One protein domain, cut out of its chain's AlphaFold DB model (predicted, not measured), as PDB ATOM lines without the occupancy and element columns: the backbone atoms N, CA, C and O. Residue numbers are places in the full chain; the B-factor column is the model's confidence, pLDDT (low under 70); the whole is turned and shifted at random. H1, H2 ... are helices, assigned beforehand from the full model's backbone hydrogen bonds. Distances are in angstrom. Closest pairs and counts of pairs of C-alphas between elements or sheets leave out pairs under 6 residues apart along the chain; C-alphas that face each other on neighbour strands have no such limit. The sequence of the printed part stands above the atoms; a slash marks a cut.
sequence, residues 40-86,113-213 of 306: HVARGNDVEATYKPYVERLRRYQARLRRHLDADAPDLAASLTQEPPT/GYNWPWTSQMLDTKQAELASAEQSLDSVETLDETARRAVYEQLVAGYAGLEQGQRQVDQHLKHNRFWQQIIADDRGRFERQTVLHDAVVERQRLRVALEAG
ATOM      1  N   HIS A  40     -29.397  -1.275  46.709       84.12
ATOM      2  CA  HIS A  40     -29.294  -0.591  45.417       84.12
ATOM      3  C   HIS A  40     -28.480  -1.386  44.375       84.12
ATOM      4  O   HIS A  40     -28.752  -1.266  43.179       84.12
ATOM      5  N   VAL A  41     -27.518  -2.211  44.811       90.94
ATOM      6  CA  VAL A  41     -26.759  -3.146  43.964       90.94
ATOM      7  C   VAL A  41     -27.634  -4.341  43.610       90.94
ATOM      8  O   VAL A  41     -27.765  -4.648  42.426       90.94
ATOM      9  N   ALA A  42     -28.281  -4.953  44.609       91.44
ATOM     10  CA  ALA A  42     -29.211  -6.067  44.427       91.44
ATOM     11  C   ALA A  42     -30.304  -5.708  43.408       91.44
ATOM     12  O   ALA A  42     -30.443  -6.373  42.385       91.44
ATOM     13  N   ARG A  43     -30.978  -4.566  43.598       91.25
ATOM     14  CA  ARG A  43     -32.023  -4.111  42.675       91.25
ATOM     15  C   ARG A  43     -31.501  -3.811  41.266       91.25
ATOM     16  O   ARG A  43     -32.213  -4.043  40.291       91.25
ATOM     17  N   GLY A  44     -30.271  -3.312  41.140       92.50
ATOM     18  CA  GLY A  44     -29.624  -3.147  39.836       92.50
ATOM     19  C   GLY A  44     -29.346  -4.486  39.148       92.50
ATOM     20  O   GLY A  44     -29.536  -4.600  37.939       92.50
ATOM     21  N   ASN A  45     -28.960  -5.510  39.918       94.81
ATOM     22  CA  ASN A  45     -28.748  -6.867  39.414       94.81
ATOM     23  C   ASN A  45     -30.061  -7.479  38.909       94.81
ATOM     24  O   ASN A  45     -30.054  -8.055  37.825       94.81
ATOM     25  N   ASP A  46     -31.181  -7.289  39.617       94.62
ATOM     26  CA  ASP A  46     -32.509  -7.752  39.179       94.62
ATOM     27  C   ASP A  46     -32.898  -7.159  37.813       94.62
ATOM     28  O   ASP A  46     -33.328  -7.867  36.903       94.62
ATOM     29  N   VAL A  47     -32.729  -5.841  37.646       94.56
ATOM     30  CA  VAL A  47     -33.052  -5.143  36.389       94.56
ATOM     31  C   VAL A  47     -32.140  -5.612  35.256       94.56
ATOM     32  O   VAL A  47     -32.609  -5.855  34.146       94.56
ATOM     33  N   GLU A  48     -30.848  -5.792  35.526       94.62
ATOM     34  CA  GLU A  48     -29.878  -6.269  34.538       94.62
ATOM     35  C   GLU A  48     -30.106  -7.740  34.139       94.62
ATOM     36  O   GLU A  48     -29.965  -8.092  32.964       94.62
ATOM     37  N   ALA A  49     -30.516  -8.584  35.090       96.00
ATOM     38  CA  ALA A  49     -30.912  -9.970  34.851       96.00
ATOM     39  C   ALA A  49     -32.164 -10.069  33.967       96.00
ATOM     40  O   ALA A  49     -32.243 -10.973  33.137       96.00
ATOM     41  N   THR A  50     -33.094  -9.116  34.070       95.31
ATOM     42  CA  THR A  50     -34.265  -9.008  33.179       95.31
ATOM     43  C   THR A  50     -33.916  -8.374  31.823       95.31
ATOM     44  O   THR A  50     -34.506  -8.715  30.796       95.31
ATOM     45  N   TYR A  51     -32.925  -7.476  31.782       95.50
ATOM     46  CA  TYR A  51     -32.498  -6.774  30.566       95.50
ATOM     47  C   TYR A  51     -31.739  -7.674  29.580       95.50
ATOM     48  O   TYR A  51     -32.015  -7.644  28.379       95.50
ATOM     49  N   LYS A  52     -30.815  -8.515  30.065       94.19
ATOM     50  CA  LYS A  52     -29.996  -9.394  29.206       94.19
ATOM     51  C   LYS A  52     -30.845 -10.330  28.313       94.19
ATOM     52  O   LYS A  52     -30.631 -10.318  27.100       94.19
ATOM     53  N   PRO A  53     -31.857 -11.063  28.826       95.38
ATOM     54  CA  PRO A  53     -32.766 -11.860  27.997       95.38
ATOM     55  C   PRO A  53     -33.551 -11.044  26.962       95.38
ATOM     56  O   PRO A  53     -33.798 -11.546  25.865       95.38
ATOM     57  N   TYR A  54     -33.927  -9.799  27.282       95.50
ATOM     58  CA  TYR A  54     -34.623  -8.906  26.351       95.50
ATOM     59  C   TYR A  54     -33.737  -8.519  25.157       95.50
ATOM     60  O   TYR A  54     -34.193  -8.624  24.019       95.50
ATOM     61  N   VAL A  55     -32.464  -8.167  25.380       94.12
ATOM     62  CA  VAL A  55     -31.509  -7.873  24.290       94.12
ATOM     63  C   VAL A  55     -31.331  -9.083  23.371       94.12
ATOM     64  O   VAL A  55     -31.397  -8.960  22.147       94.12
ATOM     65  N   GLU A  56     -31.171 -10.276  23.948       93.88
ATOM     66  CA  GLU A  56     -31.050 -11.518  23.178       93.88
ATOM     67  C   GLU A  56     -32.333 -11.862  22.402       93.88
ATOM     68  O   GLU A  56     -32.268 -12.357  21.274       93.88
ATOM     69  N   ARG A  57     -33.512 -11.577  22.970       95.69
ATOM     70  CA  ARG A  57     -34.805 -11.734  22.288       95.69
ATOM     71  C   ARG A  57     -34.936 -10.757  21.116       95.69
ATOM     72  O   ARG A  57     -35.262 -11.198  20.020       95.69
ATOM     73  N   LEU A  58     -34.588  -9.481  21.305       94.94
ATOM     74  CA  LEU A  58     -34.613  -8.467  20.246       94.94
ATOM     75  C   LEU A  58     -33.673  -8.827  19.082       94.94
ATOM     76  O   LEU A  58     -34.061  -8.689  17.923       94.94
ATOM     77  N   ARG A  59     -32.477  -9.363  19.369       93.00
ATOM     78  CA  ARG A  59     -31.548  -9.855  18.333       93.00
ATOM     79  C   ARG A  59     -32.130 -11.043  17.556       93.00
ATOM     80  O   ARG A  59     -32.046 -11.077  16.330       93.00
ATOM     81  N   ARG A  60     -32.758 -12.010  18.241       95.00
ATOM     82  CA  ARG A  60     -33.445 -13.135  17.575       95.00
ATOM     83  C   ARG A  60     -34.634 -12.671  16.734       95.00
ATOM     84  O   ARG A  60     -34.837 -13.212  15.651       95.00
ATOM     85  N   TYR A  61     -35.384 -11.673  17.201       95.88
ATOM     86  CA  TYR A  61     -36.474 -11.058  16.447       95.88
ATOM     87  C   TYR A  61     -35.966 -10.374  15.170       95.88
ATOM     88  O   TYR A  61     -36.450 -10.709  14.093       95.88
ATOM     89  N   GLN A  62     -34.932  -9.525  15.258       94.19
ATOM     90  CA  GLN A  62     -34.276  -8.902  14.096       94.19
ATOM     91  C   GLN A  62     -33.861  -9.959  13.061       94.19
ATOM     92  O   GLN A  62     -34.186  -9.834  11.884       94.19
ATOM     93  N   ALA A  63     -33.213 -11.044  13.499       93.75
ATOM     94  CA  ALA A  63     -32.791 -12.141  12.625       93.75
ATOM     95  C   ALA A  63     -33.955 -13.000  12.078       93.75
ATOM     96  O   ALA A  63     -33.800 -13.664  11.049       93.75
ATOM     97  N   ARG A  64     -35.121 -13.034  12.741       95.69
ATOM     98  CA  ARG A  64     -36.343 -13.656  12.193       95.69
ATOM     99  C   ARG A  64     -36.957 -12.739  11.140       95.69
ATOM    100  O   ARG A  64     -37.065 -13.170   9.999       95.69
ATOM    101  N   LEU A  65     -37.230 -11.479  11.484       95.75
ATOM    102  CA  LEU A  65     -37.757 -10.462  10.569       95.75
ATOM    103  C   LEU A  65     -36.907 -10.369   9.296       95.75
ATOM    104  O   LEU A  65     -37.442 -10.493   8.202       95.75
ATOM    105  N   ARG A  66     -35.579 -10.271   9.433       94.81
ATOM    106  CA  ARG A  66     -34.636 -10.235   8.308       94.81
ATOM    107  C   ARG A  66     -34.838 -11.396   7.326       94.81
ATOM    108  O   ARG A  66     -34.947 -11.142   6.136       94.81
ATOM    109  N   ARG A  67     -34.970 -12.637   7.814       94.31
ATOM    110  CA  ARG A  67     -35.185 -13.825   6.966       94.31
ATOM    111  C   ARG A  67     -36.525 -13.812   6.226       94.31
ATOM    112  O   ARG A  67     -36.569 -14.271   5.093       94.31
ATOM    113  N   HIS A  68     -37.589 -13.297   6.847       95.19
ATOM    114  CA  HIS A  68     -38.876 -13.113   6.166       95.19
ATOM    115  C   HIS A  68     -38.776 -12.035   5.073       95.19
ATOM    116  O   HIS A  68     -39.219 -12.255   3.950       95.19
ATOM    117  N   LEU A  69     -38.124 -10.904   5.368       95.06
ATOM    118  CA  LEU A  69     -37.934  -9.818   4.401       95.06
ATOM    119  C   LEU A  69     -37.018 -10.222   3.236       95.06
ATOM    120  O   LEU A  69     -37.351  -9.940   2.095       95.06
ATOM    121  N   ASP A  70     -35.896 -10.905   3.483       94.25
ATOM    122  CA  ASP A  70     -34.984 -11.345   2.413       94.25
ATOM    123  C   ASP A  70     -35.672 -12.329   1.428       94.25
ATOM    124  O   ASP A  70     -35.227 -12.448   0.287       94.25
ATOM    125  N   ALA A  71     -36.753 -13.010   1.844       92.12
ATOM    126  CA  ALA A  71     -37.551 -13.909   1.003       92.12
ATOM    127  C   ALA A  71     -38.720 -13.207   0.278       92.12
ATOM    128  O   ALA A  71     -38.875 -13.384  -0.929       92.12
ATOM    129  N   ASP A  72     -39.524 -12.417   0.999       93.50
ATOM    130  CA  ASP A  72     -40.789 -11.856   0.493       93.50
ATOM    131  C   ASP A  72     -40.697 -10.373   0.064       93.50
ATOM    132  O   ASP A  72     -41.511  -9.905  -0.730       93.50
ATOM    133  N   ALA A  73     -39.757  -9.599   0.618       93.81
ATOM    134  CA  ALA A  73     -39.661  -8.144   0.443       93.81
ATOM    135  C   ALA A  73     -38.203  -7.635   0.589       93.81
ATOM    136  O   ALA A  73     -37.878  -6.910   1.542       93.81
ATOM    137  N   PRO A  74     -37.287  -8.017  -0.325       93.38
ATOM    138  CA  PRO A  74     -35.852  -7.745  -0.185       93.38
ATOM    139  C   PRO A  74     -35.509  -6.245  -0.223       93.38
ATOM    140  O   PRO A  74     -34.477  -5.828   0.304       93.38
ATOM    141  N   ASP A  75     -36.387  -5.417  -0.795       93.00
ATOM    142  CA  ASP A  75     -36.285  -3.959  -0.765       93.00
ATOM    143  C   ASP A  75     -36.462  -3.398   0.657       93.00
ATOM    144  O   ASP A  75     -35.696  -2.533   1.086       93.00
ATOM    145  N   LEU A  76     -37.396  -3.957   1.433       92.62
ATOM    146  CA  LEU A  76     -37.575  -3.623   2.847       92.62
ATOM    147  C   LEU A  76     -36.427  -4.176   3.698       92.62
ATOM    148  O   LEU A  76     -35.967  -3.497   4.618       92.62
ATOM    149  N   ALA A  77     -35.901  -5.360   3.365       90.62
ATOM    150  CA  ALA A  77     -34.747  -5.933   4.055       90.62
ATOM    151  C   ALA A  77     -33.521  -5.002   4.014       90.62
ATOM    152  O   ALA A  77     -32.802  -4.880   5.007       90.62
ATOM    153  N   ALA A  78     -33.294  -4.294   2.903       86.00
ATOM    154  CA  ALA A  78     -32.198  -3.330   2.770       86.00
ATOM    155  C   ALA A  78     -32.278  -2.156   3.769       86.00
ATOM    156  O   ALA A  78     -31.243  -1.604   4.134       86.00
ATOM    157  N   SER A  79     -33.480  -1.804   4.242       83.75
ATOM    158  CA  SER A  79     -33.693  -0.732   5.228       83.75
ATOM    159  C   SER A  79     -33.497  -1.163   6.689       83.75
ATOM    160  O   SER A  79     -33.368  -0.311   7.567       83.75
ATOM    161  N   LEU A  80     -33.439  -2.472   6.967       84.06
ATOM    162  CA  LEU A  80     -33.205  -2.992   8.313       84.06
ATOM    163  C   LEU A  80     -31.711  -2.865   8.663       84.06
ATOM    164  O   LEU A  80     -30.878  -3.528   8.038       84.06
ATOM    165  N   THR A  81     -31.377  -2.046   9.668       69.94
ATOM    166  CA  THR A  81     -29.998  -1.835  10.151       69.94
ATOM    167  C   THR A  81     -29.290  -3.173  10.389       69.94
ATOM    168  O   THR A  81     -29.845  -4.060  11.040       69.94
ATOM    169  N   GLN A  82     -28.082  -3.343   9.833       59.16
ATOM    170  CA  GLN A  82     -27.392  -4.643   9.824       59.16
ATOM    171  C   GLN A  82     -26.771  -5.038  11.168       59.16
ATOM    172  O   GLN A  82     -26.727  -6.226  11.483       59.16
ATOM    173  N   GLU A  83     -26.281  -4.078  11.952       57.38
ATOM    174  CA  GLU A  83     -25.658  -4.375  13.242       57.38
ATOM    175  C   GLU A  83     -26.685  -4.338  14.382       57.38
ATOM    176  O   GLU A  83     -27.599  -3.510  14.359       57.38
ATOM    177  N   PRO A  84     -26.554  -5.205  15.406       54.59
ATOM    178  CA  PRO A  84     -27.244  -4.984  16.667       54.59
ATOM    179  C   PRO A  84     -26.736  -3.669  17.288       54.59
ATOM    180  O   PRO A  84     -25.539  -3.386  17.195       54.59
ATOM    181  N   PRO A  85     -27.601  -2.883  17.951       54.59
ATOM    182  CA  PRO A  85     -27.283  -1.533  18.403       54.59
ATOM    183  C   PRO A  85     -25.981  -1.473  19.202       54.59
ATOM    184  O   PRO A  85     -25.873  -2.032  20.298       54.59
ATOM    185  N   THR A  86     -25.000  -0.745  18.665       52.94
ATOM    186  CA  THR A  86     -23.767  -0.423  19.379       52.94
ATOM    187  C   THR A  86     -24.128   0.303  20.673       52.94
ATOM    188  O   THR A  86     -24.926   1.246  20.669       52.94
ATOM    189  N   GLY A 113     -36.764  11.840  38.640       64.50
ATOM    190  CA  GLY A 113     -36.178  10.758  39.435       64.50
ATOM    191  C   GLY A 113     -35.565   9.656  38.569       64.50
ATOM    192  O   GLY A 113     -36.291   8.807  38.058       64.50
ATOM    193  N   TYR A 114     -34.235   9.602  38.464       69.69
ATOM    194  CA  TYR A 114     -33.539   8.427  37.929       69.69
ATOM    195  C   TYR A 114     -33.467   7.345  39.012       69.69
ATOM    196  O   TYR A 114     -32.785   7.506  40.024       69.69
ATOM    197  N   ASN A 115     -34.225   6.264  38.829       83.75
ATOM    198  CA  ASN A 115     -34.281   5.156  39.778       83.75
ATOM    199  C   ASN A 115     -34.511   3.801  39.085       83.75
ATOM    200  O   ASN A 115     -34.819   3.718  37.888       83.75
ATOM    201  N   TRP A 116     -34.351   2.721  39.854       90.88
ATOM    202  CA  TRP A 116     -34.557   1.361  39.360       90.88
ATOM    203  C   TRP A 116     -36.009   1.049  38.961       90.88
ATOM    204  O   TRP A 116     -36.168   0.508  37.871       90.88
ATOM    205  N   PRO A 117     -37.061   1.392  39.744       91.25
ATOM    206  CA  PRO A 117     -38.454   1.182  39.333       91.25
ATOM    207  C   PRO A 117     -38.804   1.763  37.957       91.25
ATOM    208  O   PRO A 117     -39.413   1.069  37.149       91.25
ATOM    209  N   TRP A 118     -38.355   2.985  37.649       89.56
ATOM    210  CA  TRP A 118     -38.544   3.599  36.329       89.56
ATOM    211  C   TRP A 118     -37.861   2.801  35.209       89.56
ATOM    212  O   TRP A 118     -38.427   2.598  34.137       89.56
ATOM    213  N   THR A 119     -36.656   2.291  35.472       92.19
ATOM    214  CA  THR A 119     -35.914   1.464  34.505       92.19
ATOM    215  C   THR A 119     -36.590   0.105  34.298       92.19
ATOM    216  O   THR A 119     -36.641  -0.373  33.167       92.19
ATOM    217  N   SER A 120     -37.162  -0.490  35.357       94.56
ATOM    218  CA  SER A 120     -38.023  -1.678  35.253       94.56
ATOM    219  C   SER A 120     -39.234  -1.394  34.360       94.56
ATOM    220  O   SER A 120     -39.396  -2.058  33.348       94.56
ATOM    221  N   GLN A 121     -40.006  -0.342  34.652       94.62
ATOM    222  CA  GLN A 121     -41.207   0.019  33.888       94.62
ATOM    223  C   GLN A 121     -40.916   0.272  32.398       94.62
ATOM    224  O   GLN A 121     -41.687  -0.134  31.523       94.62
ATOM    225  N   MET A 122     -39.794   0.931  32.091       93.06
ATOM    226  CA  MET A 122     -39.341   1.130  30.716       93.06
ATOM    227  C   MET A 122     -39.033  -0.206  30.027       93.06
ATOM    228  O   MET A 122     -39.470  -0.426  28.900       93.06
ATOM    229  N   LEU A 123     -38.328  -1.113  30.708       95.38
ATOM    230  CA  LEU A 123     -38.025  -2.445  30.191       95.38
ATOM    231  C   LEU A 123     -39.294  -3.285  29.983       95.38
ATOM    232  O   LEU A 123     -39.439  -3.880  28.918       95.38
ATOM    233  N   ASP A 124     -40.232  -3.277  30.929       97.44
ATOM    234  CA  ASP A 124     -41.517  -3.984  30.830       97.44
ATOM    235  C   ASP A 124     -42.312  -3.503  29.603       97.44
ATOM    236  O   ASP A 124     -42.812  -4.305  28.810       97.44
ATOM    237  N   THR A 125     -42.337  -2.184  29.376       97.00
ATOM    238  CA  THR A 125     -42.954  -1.568  28.189       97.00
ATOM    239  C   THR A 125     -42.296  -2.073  26.900       97.00
ATOM    240  O   THR A 125     -42.985  -2.502  25.975       97.00
ATOM    241  N   LYS A 126     -40.956  -2.110  26.842       95.69
ATOM    242  CA  LYS A 126     -40.223  -2.593  25.659       95.69
ATOM    243  C   LYS A 126     -40.304  -4.108  25.453       95.69
ATOM    244  O   LYS A 126     -40.235  -4.562  24.312       95.69
ATOM    245  N   GLN A 127     -40.521  -4.894  26.508       97.69
ATOM    246  CA  GLN A 127     -40.844  -6.318  26.384       97.69
ATOM    247  C   GLN A 127     -42.243  -6.549  25.800       97.69
ATOM    248  O   GLN A 127     -42.406  -7.471  24.998       97.69
ATOM    249  N   ALA A 128     -43.229  -5.720  26.162       98.12
ATOM    250  CA  ALA A 128     -44.582  -5.785  25.609       98.12
ATOM    251  C   ALA A 128     -44.623  -5.364  24.127       98.12
ATOM    252  O   ALA A 128     -45.202  -6.077  23.308       98.12
ATOM    253  N   GLU A 129     -43.943  -4.270  23.761       97.50
ATOM    254  CA  GLU A 129     -43.787  -3.847  22.359       97.50
ATOM    255  C   GLU A 129     -43.144  -4.954  21.503       97.50
ATOM    256  O   GLU A 129     -43.660  -5.300  20.441       97.50
ATOM    257  N   LEU A 130     -42.059  -5.572  21.990       97.88
ATOM    258  CA  LEU A 130     -41.389  -6.677  21.298       97.88
ATOM    259  C   LEU A 130     -42.282  -7.922  21.177       97.88
ATOM    260  O   LEU A 130     -42.263  -8.584  20.144       97.88
ATOM    261  N   ALA A 131     -43.087  -8.237  22.197       98.31
ATOM    262  CA  ALA A 131     -44.035  -9.350  22.133       98.31
ATOM    263  C   ALA A 131     -45.124  -9.127  21.072       98.31
ATOM    264  O   ALA A 131     -45.445 -10.051  20.328       98.31
ATOM    265  N   SER A 132     -45.644  -7.902  20.960       97.94
ATOM    266  CA  SER A 132     -46.598  -7.544  19.907       97.94
ATOM    267  C   SER A 132     -45.963  -7.624  18.514       97.94
ATOM    268  O   SER A 132     -46.574  -8.171  17.598       97.94
ATOM    269  N   ALA A 133     -44.721  -7.159  18.357       97.62
ATOM    270  CA  ALA A 133     -43.992  -7.225  17.090       97.62
ATOM    271  C   ALA A 133     -43.652  -8.669  16.662       97.62
ATOM    272  O   ALA A 133     -43.718  -8.987  15.474       97.62
ATOM    273  N   GLU A 134     -43.330  -9.555  17.612       98.12
ATOM    274  CA  GLU A 134     -43.175 -10.995  17.368       98.12
ATOM    275  C   GLU A 134     -44.498 -11.641  16.931       98.12
ATOM    276  O   GLU A 134     -44.512 -12.346  15.927       98.12
ATOM    277  N   GLN A 135     -45.613 -11.353  17.614       97.81
ATOM    278  CA  GLN A 135     -46.932 -11.896  17.262       97.81
ATOM    279  C   GLN A 135     -47.402 -11.439  15.871       97.81
ATOM    280  O   GLN A 135     -47.951 -12.236  15.111       97.81
ATOM    281  N   SER A 136     -47.173 -10.172  15.523       97.19
ATOM    282  CA  SER A 136     -47.462  -9.648  14.184       97.19
ATOM    283  C   SER A 136     -46.567 -10.266  13.108       97.19
ATOM    284  O   SER A 136     -47.022 -10.449  11.986       97.19
ATOM    285  N   LEU A 137     -45.317 -10.625  13.429       97.19
ATOM    286  CA  LEU A 137     -44.457 -11.371  12.507       97.19
ATOM    287  C   LEU A 137     -44.928 -12.821  12.334       97.19
ATOM    288  O   LEU A 137     -44.863 -13.344  11.231       97.19
ATOM    289  N   ASP A 138     -45.437 -13.461  13.384       96.50
ATOM    290  CA  ASP A 138     -45.897 -14.854  13.313       96.50
ATOM    291  C   ASP A 138     -47.231 -15.006  12.554       96.50
ATOM    292  O   ASP A 138     -47.565 -16.100  12.104       96.50
ATOM    293  N   SER A 139     -47.989 -13.921  12.351       95.25
ATOM    294  CA  SER A 139     -49.229 -13.949  11.562       95.25
ATOM    295  C   SER A 139     -49.016 -13.862  10.043       95.25
ATOM    296  O   SER A 139     -49.922 -14.233   9.292       95.25
ATOM    297  N   VAL A 140     -47.837 -13.429   9.570       95.44
ATOM    298  CA  VAL A 140     -47.584 -13.080   8.152       95.44
ATOM    299  C   VAL A 140     -47.789 -14.242   7.178       95.44
ATOM    300  O   VAL A 140     -48.222 -14.024   6.048       95.44
ATOM    301  N   GLU A 141     -47.538 -15.477   7.622       90.88
ATOM    302  CA  GLU A 141     -47.698 -16.693   6.813       90.88
ATOM    303  C   GLU A 141     -49.164 -16.952   6.422       90.88
ATOM    304  O   GLU A 141     -49.434 -17.597   5.412       90.88
ATOM    305  N   THR A 142     -50.117 -16.416   7.192       93.38
ATOM    306  CA  THR A 142     -51.560 -16.553   6.931       93.38
ATOM    307  C   THR A 142     -52.127 -15.473   6.009       93.38
ATOM    308  O   THR A 142     -53.299 -15.541   5.637       93.38
ATOM    309  N   LEU A 143     -51.318 -14.474   5.641       95.38
ATOM    310  CA  LEU A 143     -51.755 -13.300   4.891       95.38
ATOM    311  C   LEU A 143     -51.479 -13.435   3.389       95.38
ATOM    312  O   LEU A 143     -50.456 -13.990   2.960       95.38
ATOM    313  N   ASP A 144     -52.369 -12.845   2.588       96.44
ATOM    314  CA  ASP A 144     -52.089 -12.567   1.181       96.44
ATOM    315  C   ASP A 144     -50.898 -11.606   1.026       96.44
ATOM    316  O   ASP A 144     -50.487 -10.930   1.967       96.44
ATOM    317  N   GLU A 145     -50.332 -11.552  -0.176       93.56
ATOM    318  CA  GLU A 145     -49.124 -10.780  -0.490       93.56
ATOM    319  C   GLU A 145     -49.240  -9.283  -0.144       93.56
ATOM    320  O   GLU A 145     -48.286  -8.686   0.359       93.56
ATOM    321  N   THR A 146     -50.416  -8.676  -0.343       94.88
ATOM    322  CA  THR A 146     -50.623  -7.238  -0.110       94.88
ATOM    323  C   THR A 146     -50.717  -6.939   1.385       94.88
ATOM    324  O   THR A 146     -50.027  -6.049   1.887       94.88
ATOM    325  N   ALA A 147     -51.525  -7.713   2.115       96.50
ATOM    326  CA  ALA A 147     -51.637  -7.599   3.567       96.50
ATOM    327  C   ALA A 147     -50.301  -7.913   4.261       96.50
ATOM    328  O   ALA A 147     -49.894  -7.203   5.182       96.50
ATOM    329  N   ARG A 148     -49.578  -8.929   3.776       96.75
ATOM    330  CA  ARG A 148     -48.257  -9.317   4.277       96.75
ATOM    331  C   ARG A 148     -47.232  -8.202   4.124       96.75
ATOM    332  O   ARG A 148     -46.545  -7.870   5.090       96.75
ATOM    333  N   ARG A 149     -47.158  -7.584   2.940       95.81
ATOM    334  CA  ARG A 149     -46.246  -6.463   2.691       95.81
ATOM    335  C   ARG A 149     -46.546  -5.273   3.605       95.81
ATOM    336  O   ARG A 149     -45.617  -4.724   4.192       95.81
ATOM    337  N   ALA A 150     -47.820  -4.931   3.804       96.50
ATOM    338  CA  ALA A 150     -48.211  -3.865   4.728       96.50
ATOM    339  C   ALA A 150     -47.786  -4.153   6.185       96.50
ATOM    340  O   ALA A 150     -47.339  -3.244   6.887       96.50
ATOM    341  N   VAL A 151     -47.865  -5.412   6.638       97.31
ATOM    342  CA  VAL A 151     -47.337  -5.813   7.956       97.31
ATOM    343  C   VAL A 151     -45.812  -5.689   8.000       97.31
ATOM    344  O   VAL A 151     -45.287  -5.123   8.955       97.31
ATOM    345  N   TYR A 152     -45.083  -6.130   6.971       96.75
ATOM    346  CA  TYR A 152     -43.624  -5.970   6.922       96.75
ATOM    347  C   TYR A 152     -43.178  -4.501   7.002       96.75
ATOM    348  O   TYR A 152     -42.256  -4.195   7.758       96.75
ATOM    349  N   GLU A 153     -43.851  -3.586   6.300       95.50
ATOM    350  CA  GLU A 153     -43.576  -2.142   6.372       95.50
ATOM    351  C   GLU A 153     -43.770  -1.596   7.802       95.50
ATOM    352  O   GLU A 153     -42.916  -0.866   8.314       95.50
ATOM    353  N   GLN A 154     -44.833  -2.022   8.498       95.81
ATOM    354  CA  GLN A 154     -45.073  -1.670   9.904       95.81
ATOM    355  C   GLN A 154     -44.012  -2.247  10.853       95.81
ATOM    356  O   GLN A 154     -43.546  -1.541  11.750       95.81
ATOM    357  N   LEU A 155     -43.602  -3.506  10.665       96.25
ATOM    358  CA  LEU A 155     -42.592  -4.161  11.505       96.25
ATOM    359  C   LEU A 155     -41.205  -3.531  11.339       96.25
ATOM    360  O   LEU A 155     -40.506  -3.324  12.331       96.25
ATOM    361  N   VAL A 156     -40.821  -3.174  10.112       93.88
ATOM    362  CA  VAL A 156     -39.566  -2.462   9.823       93.88
ATOM    363  C   VAL A 156     -39.561  -1.076  10.471       93.88
ATOM    364  O   VAL A 156     -38.604  -0.733  11.167       93.88
ATOM    365  N   ALA A 157     -40.641  -0.302  10.321       90.88
ATOM    366  CA  ALA A 157     -40.765   1.006  10.967       90.88
ATOM    367  C   ALA A 157     -40.754   0.899  12.507       90.88
ATOM    368  O   ALA A 157     -40.086   1.682  13.186       90.88
ATOM    369  N   GLY A 158     -41.443  -0.103  13.063       92.56
ATOM    370  CA  GLY A 158     -41.476  -0.378  14.501       92.56
ATOM    371  C   GLY A 158     -40.130  -0.839  15.075       92.56
ATOM    372  O   GLY A 158     -39.803  -0.497  16.214       92.56
ATOM    373  N   TYR A 159     -39.312  -1.551  14.293       92.44
ATOM    374  CA  TYR A 159     -38.012  -2.056  14.744       92.44
ATOM    375  C   TYR A 159     -37.057  -0.933  15.178       92.44
ATOM    376  O   TYR A 159     -36.401  -1.061  16.213       92.44
ATOM    377  N   ALA A 160     -37.039   0.202  14.472       86.12
ATOM    378  CA  ALA A 160     -36.239   1.365  14.867       86.12
ATOM    379  C   ALA A 160     -36.625   1.904  16.263       86.12
ATOM    380  O   ALA A 160     -35.757   2.297  17.049       86.12
ATOM    381  N   GLY A 161     -37.919   1.862  16.608       89.00
ATOM    382  CA  GLY A 161     -38.430   2.234  17.931       89.00
ATOM    383  C   GLY A 161     -38.040   1.242  19.033       89.00
ATOM    384  O   GLY A 161     -37.663   1.662  20.131       89.00
ATOM    385  N   LEU A 162     -38.056  -0.064  18.738       92.44
ATOM    386  CA  LEU A 162     -37.561  -1.107  19.649       92.44
ATOM    387  C   LEU A 162     -36.058  -0.949  19.915       92.44
ATOM    388  O   LEU A 162     -35.614  -1.028  21.060       92.44
ATOM    389  N   GLU A 163     -35.280  -0.679  18.869       88.81
ATOM    390  CA  GLU A 163     -33.836  -0.478  18.945       88.81
ATOM    391  C   GLU A 163     -33.477   0.799  19.735       88.81
ATOM    392  O   GLU A 163     -32.614   0.784  20.615       88.81
ATOM    393  N   GLN A 164     -34.191   1.908  19.502       86.81
ATOM    394  CA  GLN A 164     -34.076   3.115  20.324       86.81
ATOM    395  C   GLN A 164     -34.455   2.847  21.790       86.81
ATOM    396  O   GLN A 164     -33.752   3.307  22.690       86.81
ATOM    397  N   GLY A 165     -35.512   2.067  22.032       90.25
ATOM    398  CA  GLY A 165     -35.924   1.636  23.366       90.25
ATOM    399  C   GLY A 165     -34.844   0.839  24.098       90.25
ATOM    400  O   GLY A 165     -34.535   1.134  25.251       90.25
ATOM    401  N   GLN A 166     -34.209  -0.121  23.422       91.25
ATOM    402  CA  GLN A 166     -33.118  -0.919  23.983       91.25
ATOM    403  C   GLN A 166     -31.910  -0.057  24.391       91.25
ATOM    404  O   GLN A 166     -31.340  -0.297  25.463       91.25
ATOM    405  N   ARG A 167     -31.560   0.958  23.587       87.62
ATOM    406  CA  ARG A 167     -30.497   1.931  23.899       87.62
ATOM    407  C   ARG A 167     -30.871   2.841  25.068       87.62
ATOM    408  O   ARG A 167     -30.025   3.136  25.907       87.62
ATOM    409  N   GLN A 168     -32.137   3.245  25.163       88.38
ATOM    410  CA  GLN A 168     -32.634   4.043  26.283       88.38
ATOM    411  C   GLN A 168     -32.569   3.254  27.604       88.38
ATOM    412  O   GLN A 168     -32.063   3.773  28.600       88.38
ATOM    413  N   VAL A 169     -32.989   1.983  27.617       91.06
ATOM    414  CA  VAL A 169     -32.889   1.129  28.817       91.06
ATOM    415  C   VAL A 169     -31.427   0.911  29.234       91.06
ATOM    416  O   VAL A 169     -31.121   1.044  30.418       91.06
ATOM    417  N   ASP A 170     -30.512   0.658  28.290       89.12
ATOM    418  CA  ASP A 170     -29.062   0.558  28.558       89.12
ATOM    419  C   ASP A 170     -28.507   1.835  29.214       89.12
ATOM    420  O   ASP A 170     -27.814   1.778  30.235       89.12
ATOM    421  N   GLN A 171     -28.864   3.001  28.667       85.50
ATOM    422  CA  GLN A 171     -28.471   4.300  29.205       85.50
ATOM    423  C   GLN A 171     -28.980   4.488  30.642       85.50
ATOM    424  O   GLN A 171     -28.201   4.871  31.517       85.50
ATOM    425  N   HIS A 172     -30.257   4.195  30.910       88.44
ATOM    426  CA  HIS A 172     -30.831   4.298  32.255       88.44
ATOM    427  C   HIS A 172     -30.200   3.302  33.240       88.44
ATOM    428  O   HIS A 172     -29.967   3.660  34.396       88.44
ATOM    429  N   LEU A 173     -29.861   2.087  32.799       89.06
ATOM    430  CA  LEU A 173     -29.173   1.087  33.616       89.06
ATOM    431  C   LEU A 173     -27.770   1.571  34.010       89.06
ATOM    432  O   LEU A 173     -27.446   1.606  35.198       89.06
ATOM    433  N   LYS A 174     -26.963   2.023  33.041       85.88
ATOM    434  CA  LYS A 174     -25.615   2.574  33.279       85.88
ATOM    435  C   LYS A 174     -25.641   3.823  34.159       85.88
ATOM    436  O   LYS A 174     -24.852   3.931  35.096       85.88
ATOM    437  N   HIS A 175     -26.573   4.738  33.895       85.12
ATOM    438  CA  HIS A 175     -26.754   5.960  34.677       85.12
ATOM    439  C   HIS A 175     -27.115   5.647  36.136       85.12
ATOM    440  O   HIS A 175     -26.514   6.213  37.048       85.12
ATOM    441  N   ASN A 176     -28.033   4.699  36.370       89.56
ATOM    442  CA  ASN A 176     -28.364   4.247  37.720       89.56
ATOM    443  C   ASN A 176     -27.182   3.546  38.403       89.56
ATOM    444  O   ASN A 176     -26.905   3.869  39.551       89.56
ATOM    445  N   ARG A 177     -26.439   2.647  37.733       87.62
ATOM    446  CA  ARG A 177     -25.229   2.031  38.326       87.62
ATOM    447  C   ARG A 177     -24.234   3.091  38.811       87.62
ATOM    448  O   ARG A 177     -23.791   3.021  39.953       87.62
ATOM    449  N   PHE A 178     -23.933   4.078  37.967       87.38
ATOM    450  CA  PHE A 178     -22.998   5.160  38.278       87.38
ATOM    451  C   PHE A 178     -23.467   6.017  39.464       87.38
ATOM    452  O   PHE A 178     -22.740   6.169  40.446       87.38
ATOM    453  N   TRP A 179     -24.692   6.550  39.410       86.12
ATOM    454  CA  TRP A 179     -25.170   7.461  40.450       86.12
ATOM    455  C   TRP A 179     -25.535   6.767  41.757       86.12
ATOM    456  O   TRP A 179     -25.288   7.346  42.807       86.12
ATOM    457  N   GLN A 180     -26.076   5.545  41.741       88.44
ATOM    458  CA  GLN A 180     -26.419   4.840  42.982       88.44
ATOM    459  C   GLN A 180     -25.171   4.510  43.812       88.44
ATOM    460  O   GLN A 180     -25.227   4.641  45.031       88.44
ATOM    461  N   GLN A 181     -24.042   4.182  43.170       86.50
ATOM    462  CA  GLN A 181     -22.757   4.022  43.862       86.50
ATOM    463  C   GLN A 181     -22.302   5.346  44.493       86.50
ATOM    464  O   GLN A 181     -22.106   5.421  45.700       86.50
ATOM    465  N   ILE A 182     -22.241   6.422  43.702       86.81
ATOM    466  CA  ILE A 182     -21.795   7.745  44.170       86.81
ATOM    467  C   ILE A 182     -22.698   8.302  45.291       86.81
ATOM    468  O   ILE A 182     -22.218   8.965  46.211       86.81
ATOM    469  N   ILE A 183     -24.006   8.022  45.241       86.81
ATOM    470  CA  ILE A 183     -24.964   8.371  46.298       86.81
ATOM    471  C   ILE A 183     -24.764   7.496  47.541       86.81
ATOM    472  O   ILE A 183     -24.949   7.991  48.649       86.81
ATOM    473  N   ALA A 184     -24.391   6.224  47.399       88.50
ATOM    474  CA  ALA A 184     -24.061   5.376  48.541       88.50
ATOM    475  C   ALA A 184     -22.771   5.841  49.242       88.50
ATOM    476  O   ALA A 184     -22.739   5.872  50.473       88.50
ATOM    477  N   ASP A 185     -21.763   6.264  48.472       90.44
ATOM    478  CA  ASP A 185     -20.454   6.698  48.975       90.44
ATOM    479  C   ASP A 185     -20.510   8.023  49.767       90.44
ATOM    480  O   ASP A 185     -19.795   8.180  50.755       90.44
ATOM    481  N   ASP A 186     -21.376   8.974  49.382       90.81
ATOM    482  CA  ASP A 186     -21.577  10.249  50.106       90.81
ATOM    483  C   ASP A 186     -23.064  10.617  50.243       90.81
ATOM    484  O   ASP A 186     -23.539  11.687  49.836       90.81
ATOM    485  N   ARG A 187     -23.828   9.703  50.845       90.06
ATOM    486  CA  ARG A 187     -25.277   9.853  51.044       90.06
ATOM    487  C   ARG A 187     -25.656  11.182  51.698       90.06
ATOM    488  O   ARG A 187     -26.597  11.838  51.255       90.06
ATOM    489  N   GLY A 188     -24.903  11.607  52.713       89.69
ATOM    490  CA  GLY A 188     -25.183  12.838  53.450       89.69
ATOM    491  C   GLY A 188     -25.062  14.099  52.587       89.69
ATOM    492  O   GLY A 188     -25.853  15.030  52.753       89.69
ATOM    493  N   ARG A 189     -24.109  14.158  51.645       89.12
ATOM    494  CA  ARG A 189     -24.030  15.260  50.672       89.12
ATOM    495  C   ARG A 189     -25.220  15.260  49.729       89.12
ATOM    496  O   ARG A 189     -25.783  16.331  49.514       89.12
ATOM    497  N   PHE A 190     -25.613  14.104  49.199       88.56
ATOM    498  CA  PHE A 190     -26.748  14.030  48.279       88.56
ATOM    499  C   PHE A 190     -28.076  14.359  48.965       88.56
ATOM    500  O   PHE A 190     -28.852  15.120  48.403       88.56
ATOM    501  N   GLU A 191     -28.305  13.919  50.205       90.31
ATOM    502  CA  GLU A 191     -29.488  14.318  50.983       90.31
ATOM    503  C   GLU A 191     -29.557  15.843  51.184       90.31
ATOM    504  O   GLU A 191     -30.604  16.450  50.942       90.31
ATOM    505  N   ARG A 192     -28.433  16.498  51.522       89.75
ATOM    506  CA  ARG A 192     -28.363  17.972  51.589       89.75
ATOM    507  C   ARG A 192     -28.609  18.625  50.225       89.75
ATOM    508  O   ARG A 192     -29.331  19.615  50.149       89.75
ATOM    509  N   GLN A 193     -28.038  18.085  49.149       88.06
ATOM    510  CA  GLN A 193     -28.227  18.616  47.796       88.06
ATOM    511  C   GLN A 193     -29.676  18.484  47.310       88.06
ATOM    512  O   GLN A 193     -30.170  19.429  46.703       88.06
ATOM    513  N   THR A 194     -30.377  17.392  47.631       88.94
ATOM    514  CA  THR A 194     -31.810  17.218  47.337       88.94
ATOM    515  C   THR A 194     -32.654  18.291  48.025       88.94
ATOM    516  O   THR A 194     -33.454  18.948  47.369       88.94
ATOM    517  N   VAL A 195     -32.410  18.568  49.312       90.88
ATOM    518  CA  VAL A 195     -33.125  19.635  50.043       90.88
ATOM    519  C   VAL A 195     -32.943  21.009  49.381       90.88
ATOM    520  O   VAL A 195     -33.900  21.777  49.272       90.88
ATOM    521  N   LEU A 196     -31.734  21.327  48.905       91.81
ATOM    522  CA  LEU A 196     -31.455  22.594  48.214       91.81
ATOM    523  C   LEU A 196     -32.042  22.628  46.799       91.81
ATOM    524  O   LEU A 196     -32.539  23.666  46.366       91.81
ATOM    525  N   HIS A 197     -32.001  21.503  46.088       88.81
ATOM    526  CA  HIS A 197     -32.616  21.337  44.777       88.81
ATOM    527  C   HIS A 197     -34.123  21.592  44.844       88.81
ATOM    528  O   HIS A 197     -34.639  22.437  44.115       88.81
ATOM    529  N   ASP A 198     -34.816  20.934  45.770       90.62
ATOM    530  CA  ASP A 198     -36.264  21.050  45.914       90.62
ATOM    531  C   ASP A 198     -36.668  22.462  46.369       90.62
ATOM    532  O   ASP A 198     -37.660  23.012  45.885       90.62
ATOM    533  N   ALA A 199     -35.841  23.116  47.194       92.56
ATOM    534  CA  ALA A 199     -36.006  24.529  47.527       92.56
ATOM    535  C   ALA A 199     -35.857  25.457  46.302       92.56
ATOM    536  O   ALA A 199     -36.618  26.418  46.166       92.56
ATOM    537  N   VAL A 200     -34.925  25.177  45.380       92.00
ATOM    538  CA  VAL A 200     -34.788  25.918  44.109       92.00
ATOM    539  C   VAL A 200     -35.988  25.685  43.189       92.00
ATOM    540  O   VAL A 200     -36.511  26.658  42.638       92.00
ATOM    541  N   VAL A 201     -36.430  24.432  43.035       90.75
ATOM    542  CA  VAL A 201     -37.581  24.056  42.197       90.75
ATOM    543  C   VAL A 201     -38.849  24.749  42.690       90.75
ATOM    544  O   VAL A 201     -39.496  25.456  41.915       90.75
ATOM    545  N   GLU A 202     -39.158  24.645  43.984       93.62
ATOM    546  CA  GLU A 202     -40.338  25.280  44.575       93.62
ATOM    547  C   GLU A 202     -40.271  26.810  44.466       93.62
ATOM    548  O   GLU A 202     -41.236  27.449  44.042       93.62
ATOM    549  N   ARG A 203     -39.109  27.419  44.741       93.81
ATOM    550  CA  ARG A 203     -38.921  28.873  44.598       93.81
ATOM    551  C   ARG A 203     -39.201  29.345  43.173       93.81
ATOM    552  O   ARG A 203     -39.783  30.412  42.992       93.81
ATOM    553  N   GLN A 204     -38.785  28.582  42.163       92.31
ATOM    554  CA  GLN A 204     -39.034  28.939  40.769       92.31
ATOM    555  C   GLN A 204     -40.488  28.673  40.355       92.31
ATOM    556  O   GLN A 204     -41.061  29.496  39.645       92.31
ATOM    557  N   ARG A 205     -41.121  27.601  40.851       92.19
ATOM    558  CA  ARG A 205     -42.559  27.340  40.663       92.19
ATOM    559  C   ARG A 205     -43.413  28.500  41.189       92.19
ATOM    560  O   ARG A 205     -44.309  28.969  40.491       92.19
ATOM    561  N   LEU A 206     -43.095  29.006  42.383       93.81
ATOM    562  CA  LEU A 206     -43.782  30.150  42.995       93.81
ATOM    563  C   LEU A 206     -43.553  31.460  42.217       93.81
ATOM    564  O   LEU A 206     -44.471  32.270  42.122       93.81
ATOM    565  N   ARG A 207     -42.365  31.665  41.627       92.88
ATOM    566  CA  ARG A 207     -42.089  32.822  40.747       92.88
ATOM    567  C   ARG A 207     -42.921  32.788  39.472       92.88
ATOM    568  O   ARG A 207     -43.589  33.769  39.181       92.88
ATOM    569  N   VAL A 208     -42.954  31.649  38.778       90.38
ATOM    570  CA  VAL A 208     -43.785  31.471  37.574       90.38
ATOM    571  C   VAL A 208     -45.271  31.694  37.898       90.38
ATOM    572  O   VAL A 208     -45.980  32.322  37.118       90.38
ATOM    573  N   ALA A 209     -45.742  31.263  39.075       90.44
ATOM    574  CA  ALA A 209     -47.111  31.531  39.527       90.44
ATOM    575  C   ALA A 209     -47.391  33.025  39.808       90.44
ATOM    576  O   ALA A 209     -48.486  33.499  39.516       90.44
ATOM    577  N   LEU A 210     -46.420  33.779  40.340       92.12
ATOM    578  CA  LEU A 210     -46.532  35.238  40.492       92.12
ATOM    579  C   LEU A 210     -46.526  35.959  39.135       92.12
ATOM    580  O   LEU A 210     -47.327  36.868  38.930       92.12
ATOM    581  N   GLU A 211     -45.650  35.548  38.215       90.12
ATOM    582  CA  GLU A 211     -45.525  36.110  36.862       90.12
ATOM    583  C   GLU A 211     -46.779  35.861  36.008       90.12
ATOM    584  O   GLU A 211     -47.187  36.737  35.247       90.12
ATOM    585  N   ALA A 212     -47.436  34.708  36.173       89.44
ATOM    586  CA  ALA A 212     -48.696  34.379  35.502       89.44
ATOM    587  C   ALA A 212     -49.905  35.205  35.997       89.44
ATOM    588  O   ALA A 212     -50.913  35.306  35.296       89.44
ATOM    589  N   GLY A 213     -49.819  35.805  37.190       88.31
ATOM    590  CA  GLY A 213     -50.900  36.585  37.792       88.31
ATOM    591  C   GLY A 213     -52.094  35.743  38.269       88.31
ATOM    592  O   GLY A 213     -52.004  34.538  38.480       88.31
TER     593      GLY A 213
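AT A GLANCE: This is residues 40 to 86 and 113 to 213 of the 306 residues of an uncharacterized protein of Acidobacteria bacterium (UniProt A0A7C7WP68). Three long helices, H1, H3 and H4, lie side by side as a bundle; past one end of H4 the chain turns into H5, whose residues 192 to 212 stick out as an arm. The 148 printed residues have five named helices, H1 to H5, and no named strand: all helix. The whole is flat, 62 by 46 by 23 A, only just loose, close to extended, with a radius of gyration of the C-alphas of 21.6 A.

IN THESE COORDINATES: H1, residues 40 to 72, spans 47.7 A from C-alpha 40 at (-29.294, -0.591, 45.417). H2 is residues 74 to 77, 4.7 A; H3 116 to 138, 32.7 A; H4 145 to 185, 59.8 A; H5 187 to 212, 37.3 A, ending at C-alpha 212, (-48.696, 34.379, 35.502).

HOW THE PARTS SIT: H1 touches H4, closest C-alphas His 40 and Gln 180, 6.6 A, at a shallow tilt of 20 degrees, opposite ways. H1 touches H3, closest C-alphas Val 47 and Ser 120, 6.2 A, the same way. With residues 66 to 70 alone, H1 touches H2, closest C-alphas Leu 69 and Ala 77, 5.0 A. H3 and H4 form a hairpin, closest C-alphas Thr 119 and His 172, 6.2 A. H4 and H5 are close but not clearly touching, at a steep tilt of 60 degrees. Every O i to N i+4 pair is within hydrogen-bond range in H3 and H5; H1 has 26 of 29, H4 35 of 37, and H2 is too short.

THE WHOLE: Residues 87 to 112 are not printed; C-alphas 86 and 113 are 26.1 A apart. Of the links printed whole, none is long. pLDDT is under 70 at residues 81 to 86 and 113 to 114.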